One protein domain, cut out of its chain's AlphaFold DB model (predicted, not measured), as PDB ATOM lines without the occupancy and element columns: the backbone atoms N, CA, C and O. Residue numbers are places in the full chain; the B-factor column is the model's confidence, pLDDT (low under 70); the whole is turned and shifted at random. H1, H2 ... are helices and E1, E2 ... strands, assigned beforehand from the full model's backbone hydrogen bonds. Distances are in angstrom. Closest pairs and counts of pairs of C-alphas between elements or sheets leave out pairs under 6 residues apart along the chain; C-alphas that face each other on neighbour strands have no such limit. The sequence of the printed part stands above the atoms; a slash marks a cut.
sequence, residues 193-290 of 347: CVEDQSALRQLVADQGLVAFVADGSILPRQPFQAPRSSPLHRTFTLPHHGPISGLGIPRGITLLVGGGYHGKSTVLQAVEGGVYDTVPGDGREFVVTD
ATOM      1  N   CYS A 193      87.259 -15.209  47.178       98.56
ATOM      2  CA  CYS A 193      88.496 -14.438  47.127       98.56
ATOM      3  C   CYS A 193      88.259 -12.983  47.546       98.56
ATOM      4  O   CYS A 193      88.988 -12.477  48.386       98.56
ATOM      5  N   VAL A 194      87.219 -12.322  47.028       98.31
ATOM      6  CA  VAL A 194      86.903 -10.933  47.410       98.31
ATOM      7  C   VAL A 194      86.491 -10.833  48.885       98.31
ATOM      8  O   VAL A 194      86.915  -9.913  49.585       98.31
ATOM      9  N   GLU A 195      85.726 -11.800  49.402       97.88
ATOM     10  CA  GLU A 195      85.387 -11.856  50.832       97.88
ATOM     11  C   GLU A 195      86.627 -12.000  51.721       97.88
ATOM     12  O   GLU A 195      86.746 -11.299  52.727       97.88
ATOM     13  N   ASP A 196      87.575 -12.854  51.334       98.62
ATOM     14  CA  ASP A 196      88.846 -13.022  52.037       98.62
ATOM     15  C   ASP A 196      89.681 -11.732  52.043       98.62
ATOM     16  O   ASP A 196      90.306 -11.419  53.057       98.62
ATOM     17  N   GLN A 197      89.674 -10.954  50.956       98.62
ATOM     18  CA  GLN A 197      90.363  -9.657  50.881       98.62
ATOM     19  C   GLN A 197      89.743  -8.630  51.826       98.62
ATOM     20  O   GLN A 197      90.449  -7.952  52.579       98.62
ATOM     21  N   SER A 198      88.410  -8.560  51.846       97.06
ATOM     22  CA  SER A 198      87.667  -7.707  52.774       97.06
ATOM     23  C   SER A 198      87.940  -8.093  54.233       97.06
ATOM     24  O   SER A 198      88.275  -7.235  55.055       97.06
ATOM     25  N   ALA A 199      87.894  -9.393  54.542       98.12
ATOM     26  CA  ALA A 199      88.205  -9.924  55.866       98.12
ATOM     27  C   ALA A 199      89.658  -9.633  56.272       98.12
ATOM     28  O   ALA A 199      89.907  -9.177  57.387       98.12
ATOM     29  N   LEU A 200      90.618  -9.831  55.364       98.62
ATOM     30  CA  LEU A 200      92.029  -9.531  55.602       98.62
ATOM     31  C   LEU A 200      92.230  -8.050  55.925       98.62
ATOM     32  O   LEU A 200      92.928  -7.727  56.884       98.62
ATOM     33  N   ARG A 201      91.587  -7.143  55.179       98.19
ATOM     34  CA  ARG A 201      91.664  -5.697  55.430       98.19
ATOM     35  C   ARG A 201      91.160  -5.331  56.827       98.19
ATOM     36  O   ARG A 201      91.802  -4.526  57.503       98.19
ATOM     37  N   GLN A 202      90.076  -5.958  57.287       97.88
ATOM     38  CA  GLN A 202      89.575  -5.771  58.651       97.88
ATOM     39  C   GLN A 202      90.555  -6.314  59.701       97.88
ATOM     40  O   GLN A 202      90.918  -5.596  60.627       97.88
ATOM     41  N   LEU A 203      91.060  -7.540  59.524       98.38
ATOM     42  CA  LEU A 203      92.018  -8.160  60.448       98.38
ATOM     43  C   LEU A 203      93.321  -7.352  60.579       98.38
ATOM     44  O   LEU A 203      93.884  -7.231  61.669       98.38
ATOM     45  N   VAL A 204      93.799  -6.783  59.472       98.12
ATOM     46  CA  VAL A 204      94.962  -5.884  59.432       98.12
ATOM     47  C   VAL A 204      94.689  -4.627  60.258       98.12
ATOM     48  O   VAL A 204      95.522  -4.250  61.087       98.12
ATOM     49  N   ALA A 205      93.514  -4.015  60.094       97.69
ATOM     50  CA  ALA A 205      93.115  -2.848  60.875       97.69
ATOM     51  C   ALA A 205      93.004  -3.160  62.380       97.69
ATOM     52  O   ALA A 205      93.508  -2.385  63.201       97.69
ATOM     53  N   ASP A 206      92.422  -4.308  62.739       97.75
ATOM     54  CA  ASP A 206      92.236  -4.756  64.126       97.75
ATOM     55  C   ASP A 206      93.573  -5.010  64.845       97.75
ATOM     56  O   ASP A 206      93.695  -4.783  66.048       97.75
ATOM     57  N   GLN A 207      94.614  -5.409  64.107       97.25
ATOM     58  CA  GLN A 207      95.986  -5.559  64.615       97.25
ATOM     59  C   GLN A 207      96.783  -4.241  64.654       97.25
ATOM     60  O   GLN A 207      97.994  -4.248  64.882       97.25
ATOM     61  N   GLY A 208      96.140  -3.094  64.412       97.19
ATOM     62  CA  GLY A 208      96.804  -1.788  64.422       97.19
ATOM     63  C   GLY A 208      97.788  -1.583  63.263       97.19
ATOM     64  O   GLY A 208      98.693  -0.749  63.361       97.19
ATOM     65  N   LEU A 209      97.623  -2.332  62.172       98.38
ATOM     66  CA  LEU A 209      98.393  -2.186  60.941       98.38
ATOM     67  C   LEU A 209      97.655  -1.262  59.959       98.38
ATOM     68  O   LEU A 209      96.452  -1.040  60.075       98.38
ATOM     69  N   VAL A 210      98.391  -0.696  59.002       98.19
ATOM     70  CA  VAL A 210      97.846   0.160  57.928       98.19
ATOM     71  C   VAL A 210      97.896  -0.503  56.559       98.19
ATOM     72  O   VAL A 210      97.214  -0.054  55.645       98.19
ATOM     73  N   ALA A 211      98.704  -1.550  56.403       98.56
ATOM     74  CA  ALA A 211      98.760  -2.348  55.190       98.56
ATOM     75  C   ALA A 211      99.343  -3.734  55.470       98.56
ATOM     76  O   ALA A 211     100.039  -3.949  56.469       98.56
ATOM     77  N   PHE A 212      99.088  -4.662  54.557       98.62
ATOM     78  CA  PHE A 212      99.656  -5.997  54.544       98.62
ATOM     79  C   PHE A 212      99.982  -6.417  53.112       98.62
ATOM     80  O   PHE A 212      99.196  -6.178  52.202       98.62
ATOM     81  N   VAL A 213     101.142  -7.046  52.920       98.06
ATOM     82  CA  VAL A 213     101.583  -7.598  51.632       98.06
ATOM     83  C   VAL A 213     101.848  -9.087  51.827       98.06
ATOM     84  O   VAL A 213     102.828  -9.448  52.484       98.06
ATOM     85  N   ALA A 214     100.982  -9.944  51.283       98.00
ATOM     86  CA  ALA A 214     101.127 -11.389  51.418       98.00
ATOM     87  C   ALA A 214     102.418 -11.919  50.779       98.00
ATOM     88  O   ALA A 214     102.830 -11.483  49.698       98.00
ATOM     89  N   ASP A 215     103.019 -12.912  51.426       96.50
ATOM     90  CA  ASP A 215     104.063 -13.739  50.836       96.50
ATOM     91  C   ASP A 215     103.506 -14.455  49.594       96.50
ATOM     92  O   ASP A 215     102.383 -14.955  49.595       96.50
ATOM     93  N   GLY A 216     104.288 -14.485  48.517       94.06
ATOM     94  CA  GLY A 216     103.875 -15.017  47.220       94.06
ATOM     95  C   GLY A 216     103.194 -14.005  46.294       94.06
ATOM     96  O   GLY A 216     103.041 -14.318  45.115       94.06
ATOM     97  N   SER A 217     102.848 -12.796  46.766       95.50
ATOM     98  CA  SER A 217     102.198 -11.772  45.926       95.50
ATOM     99  C   SER A 217     103.024 -11.481  44.673       95.50
ATOM    100  O   SER A 217     104.204 -11.133  44.765       95.50
ATOM    101  N   ILE A 218     102.416 -11.587  43.494       92.06
ATOM    102  CA  ILE A 218     103.074 -11.306  42.220       92.06
ATOM    103  C   ILE A 218     102.949  -9.816  41.946       92.06
ATOM    104  O   ILE A 218     101.997  -9.312  41.357       92.06
ATOM    105  N   LEU A 219     103.972  -9.097  42.383       82.75
ATOM    106  CA  LEU A 219     104.222  -7.750  41.909       82.75
ATOM    107  C   LEU A 219     104.922  -7.887  40.511       82.75
ATOM    108  O   LEU A 219     105.142  -8.990  40.027       82.75
ATOM    109  N   PRO A 220     105.309  -6.841  39.779       67.31
ATOM    110  CA  PRO A 220     105.695  -6.869  38.365       67.31
ATOM    111  C   PRO A 220     106.943  -7.684  37.958       67.31
ATOM    112  O   PRO A 220     107.316  -7.615  36.789       67.31
ATOM    113  N   ARG A 221     107.652  -8.402  38.846       63.38
ATOM    114  CA  ARG A 221     108.883  -9.135  38.450       63.38
ATOM    115  C   ARG A 221     109.071 -10.496  39.100       63.38
ATOM    116  O   ARG A 221     109.493 -11.424  38.420       63.38
ATOM    117  N   GLN A 222     108.823 -10.601  40.400       74.56
ATOM    118  CA  GLN A 222     108.989 -11.828  41.173       74.56
ATOM    119  C   GLN A 222     107.989 -11.836  42.333       74.56
ATOM    120  O   GLN A 222     107.565 -10.755  42.759       74.56
ATOM    121  N   PRO A 223     107.641 -13.025  42.854       85.69
ATOM    122  CA  PRO A 223     106.857 -13.142  44.072       85.69
ATOM    123  C   PRO A 223     107.507 -12.363  45.218       85.69
ATOM    124  O   PRO A 223     108.705 -12.493  45.482       85.69
ATOM    125  N   PHE A 224     106.718 -11.536  45.892       89.56
ATOM    126  CA  PHE A 224     107.130 -10.848  47.101       89.56
ATOM    127  C   PHE A 224     107.280 -11.860  48.236       89.56
ATOM    128  O   PHE A 224     106.429 -12.725  48.419       89.56
ATOM    129  N   GLN A 225     108.344 -11.736  49.022       90.06
ATOM    130  CA  GLN A 225     108.551 -12.566  50.201       90.06
ATOM    131  C   GLN A 225     109.149 -11.708  51.308       90.06
ATOM    132  O   GLN A 225     110.263 -11.191  51.181       90.06
ATOM    133  N   ALA A 226     108.425 -11.571  52.414       87.06
ATOM    134  CA  ALA A 226     108.977 -10.958  53.607       87.06
ATOM    135  C   ALA A 226     109.980 -11.921  54.273       87.06
ATOM    136  O   ALA A 226     109.727 -13.131  54.343       87.06
ATOM    137  N   PRO A 227     111.116 -11.425  54.802       87.50
ATOM    138  CA  PRO A 227     112.000 -12.249  55.617       87.50
ATOM    139  C   PRO A 227     111.238 -12.801  56.825       87.50
ATOM    140  O   PRO A 227     110.681 -12.027  57.600       87.50
ATOM    141  N   ARG A 228     111.246 -14.124  57.027       87.94
ATOM    142  CA  ARG A 228     110.555 -14.765  58.167       87.94
ATOM    143  C   ARG A 228     111.077 -14.311  59.532       87.94
ATOM    144  O   ARG A 228     110.357 -14.374  60.515       87.94
ATOM    145  N   SER A 229     112.326 -13.852  59.594       90.81
ATOM    146  CA  SER A 229     112.926 -13.263  60.795       90.81
ATOM    147  C   SER A 229     112.494 -11.815  61.049       90.81
ATOM    148  O   SER A 229     112.866 -11.241  62.071       90.81
ATOM    149  N   SER A 230     111.746 -11.197  60.129       92.19
ATOM    150  CA  SER A 230     111.297  -9.816  60.272       92.19
ATOM    151  C   SER A 230     110.297  -9.694  61.424       92.19
ATOM    152  O   SER A 230     109.292 -10.408  61.429       92.19
ATOM    153  N   PRO A 231     110.467  -8.726  62.343       92.69
ATOM    154  CA  PRO A 231     109.468  -8.444  63.375       92.69
ATOM    155  C   PRO A 231     108.163  -7.878  62.792       92.69
ATOM    156  O   PRO A 231     107.184  -7.718  63.520       92.69
ATOM    157  N   LEU A 232     108.140  -7.561  61.493       95.69
ATOM    158  CA  LEU A 232     106.964  -7.125  60.742       95.69
ATOM    159  C   LEU A 232     106.231  -8.289  60.059       95.69
ATOM    160  O   LEU A 232     105.180  -8.071  59.467       95.69
ATOM    161  N   HIS A 233     106.757  -9.515  60.118       97.31
ATOM    162  CA  HIS A 233     106.067 -10.683  59.573       97.31
ATOM    163  C   HIS A 233     104.816 -10.993  60.404       97.31
ATOM    164  O   HIS A 233     104.842 -10.940  61.638       97.31
ATOM    165  N   ARG A 234     103.688 -11.230  59.738       97.69
ATOM    166  CA  ARG A 234     102.385 -11.482  60.365       97.69
ATOM    167  C   ARG A 234     101.686 -12.625  59.653       97.69
ATOM    168  O   ARG A 234     101.846 -12.780  58.444       97.69
ATOM    169  N   THR A 235     100.871 -13.358  60.404       98.06
ATOM    170  CA  THR A 235     100.009 -14.422  59.890       98.06
ATOM    171  C   THR A 235      98.568 -14.151  60.301       98.06
ATOM    172  O   THR A 235      98.293 -13.882  61.468       98.06
ATOM    173  N   PHE A 236      97.656 -14.253  59.341       98.44
ATOM    174  CA  PHE A 236      96.212 -14.134  59.516       98.44
ATOM    175  C   PHE A 236      95.536 -15.426  59.061       98.44
ATOM    176  O   PHE A 236      96.092 -16.147  58.240       98.44
ATOM    177  N   THR A 237      94.349 -15.734  59.582       98.50
ATOM    178  CA  THR A 237      93.529 -16.854  59.090       98.50
ATOM    179  C   THR A 237      92.279 -16.291  58.438       98.50
ATOM    180  O   THR A 237      91.493 -15.619  59.102       98.50
ATOM    181  N   LEU A 238      92.128 -16.540  57.140       98.38
ATOM    182  CA  LEU A 238      91.021 -16.065  56.315       98.38
ATOM    183  C   LEU A 238      89.897 -17.108  56.250       98.38
ATOM    184  O   LEU A 238      90.180 -18.307  56.356       98.38
ATOM    185  N   PRO A 239      88.630 -16.683  56.088       97.25
ATOM    186  CA  PRO A 239      87.478 -17.581  56.140       97.25
ATOM    187  C   PRO A 239      87.447 -18.640  55.030       97.25
ATOM    188  O   PRO A 239      86.879 -19.711  55.255       97.25
ATOM    189  N   HIS A 240      88.035 -18.383  53.857       97.75
ATOM    190  CA  HIS A 240      88.020 -19.331  52.737       97.75
ATOM    191  C   HIS A 240      89.416 -19.814  52.330       97.75
ATOM    192  O   HIS A 240      89.606 -21.015  52.149       97.75
ATOM    193  N   HIS A 241      90.396 -18.916  52.235       97.25
ATOM    194  CA  HIS A 241      91.780 -19.251  51.887       97.25
ATOM    195  C   HIS A 241      92.534 -19.948  53.036       97.25
ATOM    196  O   HIS A 241      93.498 -20.679  52.802       97.25
ATOM    197  N   GLY A 242      92.115 -19.747  54.290       97.81
ATOM    198  CA  GLY A 242      92.832 -20.248  55.463       97.81
ATOM    199  C   GLY A 242      94.041 -19.374  55.830       97.81
ATOM    200  O   GLY A 242      93.982 -18.152  55.668       97.81
ATOM    201  N   PRO A 243      95.127 -19.941  56.389       98.12
ATOM    202  CA  PRO A 243      96.246 -19.150  56.883       98.12
ATOM    203  C   PRO A 243      97.010 -18.457  55.748       98.12
ATOM    204  O   PRO A 243      97.385 -19.081  54.757       98.12
ATOM    205  N   ILE A 244      97.307 -17.175  55.936       98.06
ATOM    206  CA  ILE A 244      98.121 -16.358  55.040       98.06
ATOM    207  C   ILE A 244      99.174 -15.602  55.840       98.06
ATOM    208  O   ILE A 244      98.898 -15.103  56.928       98.06
ATOM    209  N   SER A 245     100.396 -15.536  55.321       98.25
ATOM    210  CA  SER A 245     101.522 -14.865  55.976       98.25
ATOM    211  C   SER A 245     102.134 -13.810  55.067       98.25
ATOM    212  O   SER A 245     102.008 -13.912  53.851       98.25
ATOM    213  N   GLY A 246     102.768 -12.788  55.636       97.62
ATOM    214  CA  GLY A 246     103.340 -11.697  54.849       97.62
ATOM    215  C   GLY A 246     103.872 -10.537  55.678       97.62
ATOM    216  O   GLY A 246     104.002 -10.620  56.902       97.62
ATOM    217  N   LEU A 247     104.184  -9.436  54.998       97.62
ATOM    218  CA  LEU A 247     104.641  -8.193  55.614       97.62
ATOM    219  C   LEU A 247     103.453  -7.407  56.176       97.62
ATOM    220  O   LEU A 247     102.655  -6.886  55.407       97.62
ATOM    221  N   GLY A 248     103.380  -7.247  57.495       98.19
ATOM    222  CA  GLY A 248     102.478  -6.307  58.158       98.19
ATOM    223  C   GLY A 248     103.133  -4.941  58.361       98.19
ATOM    224  O   GLY A 248     104.175  -4.836  59.008       98.19
ATOM    225  N   ILE A 249     102.518  -3.882  57.839       98.12
ATOM    226  CA  ILE A 249     103.010  -2.505  57.953       98.12
ATOM    227  C   ILE A 249     102.266  -1.812  59.105       98.12
ATOM    228  O   ILE A 249     101.057  -1.602  58.995       98.12
ATOM    229  N   PRO A 250     102.939  -1.470  60.221       97.75
ATOM    230  CA  PRO A 250     102.291  -0.862  61.377       97.75
ATOM    231  C   PRO A 250     101.942   0.606  61.126       97.75
ATOM    232  O   PRO A 250     102.496   1.261  60.240       97.75
ATOM    233  N   ARG A 251     101.053   1.153  61.963       96.88
ATOM    234  CA  ARG A 251     100.862   2.608  62.058       96.88
ATOM    235  C   ARG A 251     102.185   3.312  62.385       96.88
ATOM    236  O   ARG A 251     103.000   2.801  63.149       96.88
ATOM    237  N   GLY A 252     102.358   4.514  61.842       96.31
ATOM    238  CA  GLY A 252     103.565   5.324  61.999       96.31
ATOM    239  C   GLY A 252     104.250   5.592  60.660       96.31
ATOM    240  O   GLY A 252     103.619   5.545  59.606       96.31
ATOM    241  N   ILE A 253     105.548   5.896  60.707       96.62
ATOM    242  CA  ILE A 253     106.352   6.179  59.515       96.62
ATOM    243  C   ILE A 253     107.105   4.907  59.121       96.62
ATOM    244  O   ILE A 253     107.977   4.447  59.854       96.62
ATOM    245  N   THR A 254     106.791   4.364  57.943       96.12
ATOM    246  CA  THR A 254     107.517   3.232  57.349       96.12
ATOM    247  C   THR A 254     108.343   3.718  56.162       96.12
ATOM    248  O   THR A 254     107.809   4.324  55.236       96.12
ATOM    249  N   LEU A 255     109.650   3.441  56.175       95.44
ATOM    250  CA  LEU A 255     110.565   3.807  55.092       95.44
ATOM    251  C   LEU A 255     110.869   2.593  54.208       95.44
ATOM    252  O   LEU A 255     111.439   1.605  54.666       95.44
ATOM    253  N   LEU A 256     110.538   2.691  52.918       92.06
ATOM    254  CA  LEU A 256     110.939   1.715  51.903       92.06
ATOM    255  C   LEU A 256     112.260   2.164  51.266       92.06
ATOM    256  O   LEU A 256     112.282   3.068  50.431       92.06
ATOM    257  N   VAL A 257     113.368   1.535  51.664       93.31
ATOM    258  CA  VAL A 257     114.735   1.883  51.230       93.31
ATOM    259  C   VAL A 257     115.351   0.811  50.325       93.31
ATOM    260  O   VAL A 257     114.838  -0.297  50.206       93.31
ATOM    261  N   GLY A 258     116.444   1.154  49.634       89.00
ATOM    262  CA  GLY A 258     117.151   0.263  48.706       89.00
ATOM    263  C   GLY A 258     117.588   0.959  47.413       89.00
ATOM    264  O   GLY A 258     117.120   2.053  47.090       89.00
ATOM    265  N   GLY A 259     118.469   0.313  46.647       88.44
ATOM    266  CA  GLY A 259     118.996   0.827  45.376       88.44
ATOM    267  C   GLY A 259     117.934   1.075  44.296       88.44
ATOM    268  O   GLY A 259     116.781   0.635  44.395       88.44
ATOM    269  N   GLY A 260     118.305   1.832  43.260       85.38
ATOM    270  CA  GLY A 260     117.469   2.014  42.068       85.38
ATOM    271  C   GLY A 260     117.061   0.664  41.471       85.38
ATOM    272  O   GLY A 260     117.836  -0.283  41.501       85.38
ATOM    273  N   TYR A 261     115.829   0.558  40.966       77.31
ATOM    274  CA  TYR A 261     115.288  -0.664  40.345       77.31
ATOM    275  C   TYR A 261     115.145  -1.909  41.244       77.31
ATOM    276  O   TYR A 261     114.774  -2.968  40.745       77.31
ATOM    277  N   HIS A 262     115.312  -1.789  42.566       83.25
ATOM    278  CA  HIS A 262     115.106  -2.888  43.526       83.25
ATOM    279  C   HIS A 262     113.639  -3.072  43.982       83.25
ATOM    280  O   HIS A 262     113.386  -3.537  45.085       83.25
ATOM    281  N   GLY A 263     112.647  -2.655  43.186       84.75
ATOM    282  CA  GLY A 263     111.229  -2.946  43.477       84.75
ATOM    283  C   GLY A 263     110.537  -2.075  44.542       84.75
ATOM    284  O   GLY A 263     109.396  -2.347  44.896       84.75
ATOM    285  N   LYS A 264     111.158  -0.990  45.023       91.69
ATOM    286  CA  LYS A 264     110.538  -0.086  46.022       91.69
ATOM    287  C   LYS A 264     109.214   0.521  45.547       91.69
ATOM    288  O   LYS A 264     108.186   0.366  46.197       91.69
ATOM    289  N   SER A 265     109.237   1.192  44.393       90.94
ATOM    290  CA  SER A 265     108.048   1.833  43.811       90.94
ATOM    291  C   SER A 265     106.970   0.813  43.474       90.94
ATOM    292  O   SER A 265     105.792   1.104  43.574       90.94
ATOM    293  N   THR A 266     107.392  -0.392  43.121       91.25
ATOM    294  CA  THR A 266     106.532  -1.534  42.860       91.25
ATOM    295  C   THR A 266     105.752  -1.974  44.103       91.25
ATOM    296  O   THR A 266     104.540  -2.142  44.022       91.25
ATOM    297  N   VAL A 267     106.415  -2.124  45.256       92.69
ATOM    298  CA  VAL A 267     105.728  -2.432  46.522       92.69
ATOM    299  C   VAL A 267     104.797  -1.285  46.901       92.69
ATOM    300  O   VAL A 267     103.647  -1.522  47.251       92.69
ATOM    301  N   LEU A 268     105.255  -0.037  46.757       95.12
ATOM    302  CA  LEU A 268     104.429   1.133  47.047       95.12
ATOM    303  C   LEU A 268     103.183   1.213  46.149       95.12
ATOM    304  O   LEU A 268     102.120   1.564  46.638       95.12
ATOM    305  N   GLN A 269     103.291   0.854  44.868       94.88
ATOM    306  CA  GLN A 269     102.157   0.771  43.938       94.88
ATOM    307  C   GLN A 269     101.170  -0.340  44.317       94.88
ATOM    308  O   GLN A 269      99.966  -0.177  44.139       94.88
ATOM    309  N   ALA A 270     101.660  -1.467  44.837       95.31
ATOM    310  CA  ALA A 270     100.792  -2.530  45.334       95.31
ATOM    311  C   ALA A 270     100.026  -2.071  46.584       95.31
ATOM    312  O   ALA A 270      98.815  -2.233  46.650       95.31
ATOM    313  N   VAL A 271     100.712  -1.406  47.519       96.94
ATOM    314  CA  VAL A 271     100.092  -0.797  48.706       96.94
ATOM    315  C   VAL A 271      99.110   0.319  48.317       96.94
ATOM    316  O   VAL A 271      98.032   0.399  48.893       96.94
ATOM    317  N   GLU A 272      99.423   1.143  47.313       96.44
ATOM    318  CA  GLU A 272      98.498   2.138  46.738       96.44
ATOM    319  C   GLU A 272      97.211   1.474  46.222       96.44
ATOM    320  O   GLU A 272      96.119   1.956  46.505       96.44
ATOM    321  N   GLY A 273      97.330   0.356  45.500       96.12
ATOM    322  CA  GLY A 273      96.186  -0.390  44.974       96.12
ATOM    323  C   GLY A 273      95.408  -1.195  46.019       96.12
ATOM    324  O   GLY A 273      94.229  -1.452  45.802       96.12
ATOM    325  N   GLY A 274      96.026  -1.549  47.153       97.50
ATOM    326  CA  GLY A 274      95.438  -2.417  48.186       97.50
ATOM    327  C   GLY A 274      94.239  -1.831  48.939       97.50
ATOM    328  O   GLY A 274      93.623  -2.502  49.775       97.50
ATOM    329  N   VAL A 275      93.880  -0.577  48.650       97.56
ATOM    330  CA  VAL A 275      92.607   0.018  49.088       97.56
ATOM    331  C   VAL A 275      91.401  -0.613  48.384       97.56
ATOM    332  O   VAL A 275      90.292  -0.545  48.907       97.56
ATOM    333  N   TYR A 276      91.615  -1.256  47.232       98.00
ATOM    334  CA  TYR A 276      90.598  -1.966  46.461       98.00
ATOM    335  C   TYR A 276      90.815  -3.475  46.528       98.00
ATOM    336  O   TYR A 276      91.945  -3.940  46.670       98.00
ATOM    337  N   ASP A 277      89.734  -4.232  46.374       98.31
ATOM    338  CA  ASP A 277      89.825  -5.667  46.117       98.31
ATOM    339  C   ASP A 277      90.206  -5.895  44.642       98.31
ATOM    340  O   ASP A 277      89.797  -5.131  43.757       98.31
ATOM    341  N   THR A 278      90.984  -6.933  44.353       97.94
ATOM    342  CA  THR A 278      91.341  -7.346  42.988       97.94
ATOM    343  C   THR A 278      90.783  -8.721  42.649       97.94
ATOM    344  O   THR A 278      90.326  -9.475  43.509       97.94
ATOM    345  N   VAL A 279      90.763  -9.049  41.359       97.88
ATOM    346  CA  VAL A 279      90.329 -10.372  40.907       97.88
ATOM    347  C   VAL A 279      91.270 -11.488  41.370       97.88
ATOM    348  O   VAL A 279      92.476 -11.258  41.488       97.88
ATOM    349  N   PRO A 280      90.761 -12.724  41.540       97.94
ATOM    350  CA  PRO A 280      91.616 -13.889  41.736       97.94
ATOM    351  C   PRO A 280      92.668 -14.009  40.627       97.94
ATOM    352  O   PRO A 280      92.337 -13.895  39.444       97.94
ATOM    353  N   GLY A 281      93.922 -14.272  41.002       95.62
ATOM    354  CA  GLY A 281      95.019 -14.445  40.048       95.62
ATOM    355  C   GLY A 281      95.619 -13.144  39.504       95.62
ATOM    356  O   GLY A 281      96.498 -13.209  38.645       95.62
ATOM    357  N   ASP A 282      95.197 -11.974  39.997       96.12
ATOM    358  CA  ASP A 282      95.866 -10.696  39.712       96.12
ATOM    359  C   ASP A 282      97.301 -10.657  40.274       96.12
ATOM    360  O   ASP A 282      98.163  -9.957  39.744       96.12
ATOM    361  N   GLY A 283      97.573 -11.421  41.334       95.69
ATOM    362  CA  GLY A 283      98.847 -11.460  42.043       95.69
ATOM    363  C   GLY A 283      98.915 -10.497  43.226       95.69
ATOM    364  O   GLY A 283      99.848 -10.583  44.028       95.69
ATOM    365  N   ARG A 284      97.952  -9.578  43.347       96.69
ATOM    366  CA  ARG A 284      97.868  -8.584  44.427       96.69
ATOM    367  C   ARG A 284      96.615  -8.742  45.283       96.69
ATOM    368  O   ARG A 284      96.393  -7.888  46.130       96.69
ATOM    369  N   GLU A 285      95.834  -9.809  45.101       96.44
ATOM    370  CA  GLU A 285      94.593 -10.054  45.846       96.44
ATOM    371  C   GLU A 285      94.809  -9.917  47.356       96.44
ATOM    372  O   GLU A 285      94.067  -9.222  48.031       96.44
ATOM    373  N   PHE A 286      95.903 -10.447  47.895       98.25
ATOM    374  CA  PHE A 286      96.196 -10.356  49.327       98.25
ATOM    375  C   PHE A 286      97.188  -9.244  49.690       98.25
ATOM    376  O   PHE A 286      97.930  -9.344  50.673       98.25
ATOM    377  N   VAL A 287      97.191  -8.167  48.904       98.38
ATOM    378  CA  VAL A 287      97.805  -6.889  49.263       98.38
ATOM    379  C   VAL A 287      96.693  -5.929  49.659       98.38
ATOM    380  O   VAL A 287      95.996  -5.399  48.803       98.38
ATOM    381  N   VAL A 288      96.532  -5.693  50.960       98.62
ATOM    382  CA  VAL A 288      95.466  -4.830  51.486       98.62
ATOM    383  C   VAL A 288      96.042  -3.619  52.201       98.62
ATOM    384  O   VAL A 288      97.084  -3.699  52.852       98.62
ATOM    385  N   THR A 289      95.329  -2.505  52.122       98.56
ATOM    386  CA  THR A 289      95.704  -1.223  52.722       98.56
ATOM    387  C   THR A 289      94.477  -0.594  53.379       98.56
ATOM    388  O   THR A 289      93.349  -0.867  52.967       98.56
ATOM    389  N   ASP A 290      94.685   0.238  54.407       97.12
ATOM    390  CA  ASP A 290      93.635   1.081  54.994       97.12
ATOM    391  C   ASP A 290      92.869   1.792  53.861       97.12
ATOM    392  O   ASP A 290      93.502   2.460  53.039       97.12
TER     393      ASP A 290
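AT A GLANCE: This is residues 193 to 290 of the 347 residues of an uncharacterized protein of Aphanomyces astaci (UniProt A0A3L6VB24). A strongly twisted, curled sheet of four strands has one helix packed on each face: H1 on the face where both edge strands, E2 and E4, come near it, and H2 on the other. The printed part has 98 residues, in the order H1 E1 E2 E3 H2 E4; the sheet runs E2 E3 E1 E4, antiparallel. The class is mixed, with 48 residues, under half, in named elements. It is compact, radius of gyration of the C-alphas 12.5 A, spanning 38 by 27 by 23 A.

IN THESE COORDINATES: H1, residues 193 to 206, is 19.9 A long from C-alpha 193 at (88.496, -14.438, 47.127). E1 is residues 209 to 214, E2 233 to 238; E3, 242 to 250, bends by 66 degrees at residue 247. H2 is 264 to 273, 14.4 A; E4, 287 to 289, ends at (95.704, -1.223, 52.722).

HOW THE PARTS SIT: Within hydrogen-bond range are N 236 and O 244 in the hairpin E2 and E3, 2.8 A; N 213 and O 247 between E1 and E3, 2.9 A; N 212 and O 288 between E1 and E4, 2.8 A. H1 touches E4, closest C-alphas Arg 201 and Val 288, 5.5 A. H2, height 9.6 A over the sheet, runs across E1 at 68 degrees on the local plane. E3, H2 and E4 form a split strand-helix-strand unit, two strands that run the same way in one sheet with a helix between them along the chain and E1 between them in the sheet; its crossover is right-handed. In H1 and H2 every O i to N i+4 pair is within range.

THE WHOLE: The printed part has no cut. The farthest C-alphas, Pro 239 and Gly 260, are 38.5 A apart. Links E1 to E2, E3 to H2 and H2 to E4 are long. Residues 220 to 221 have pLDDT under 70.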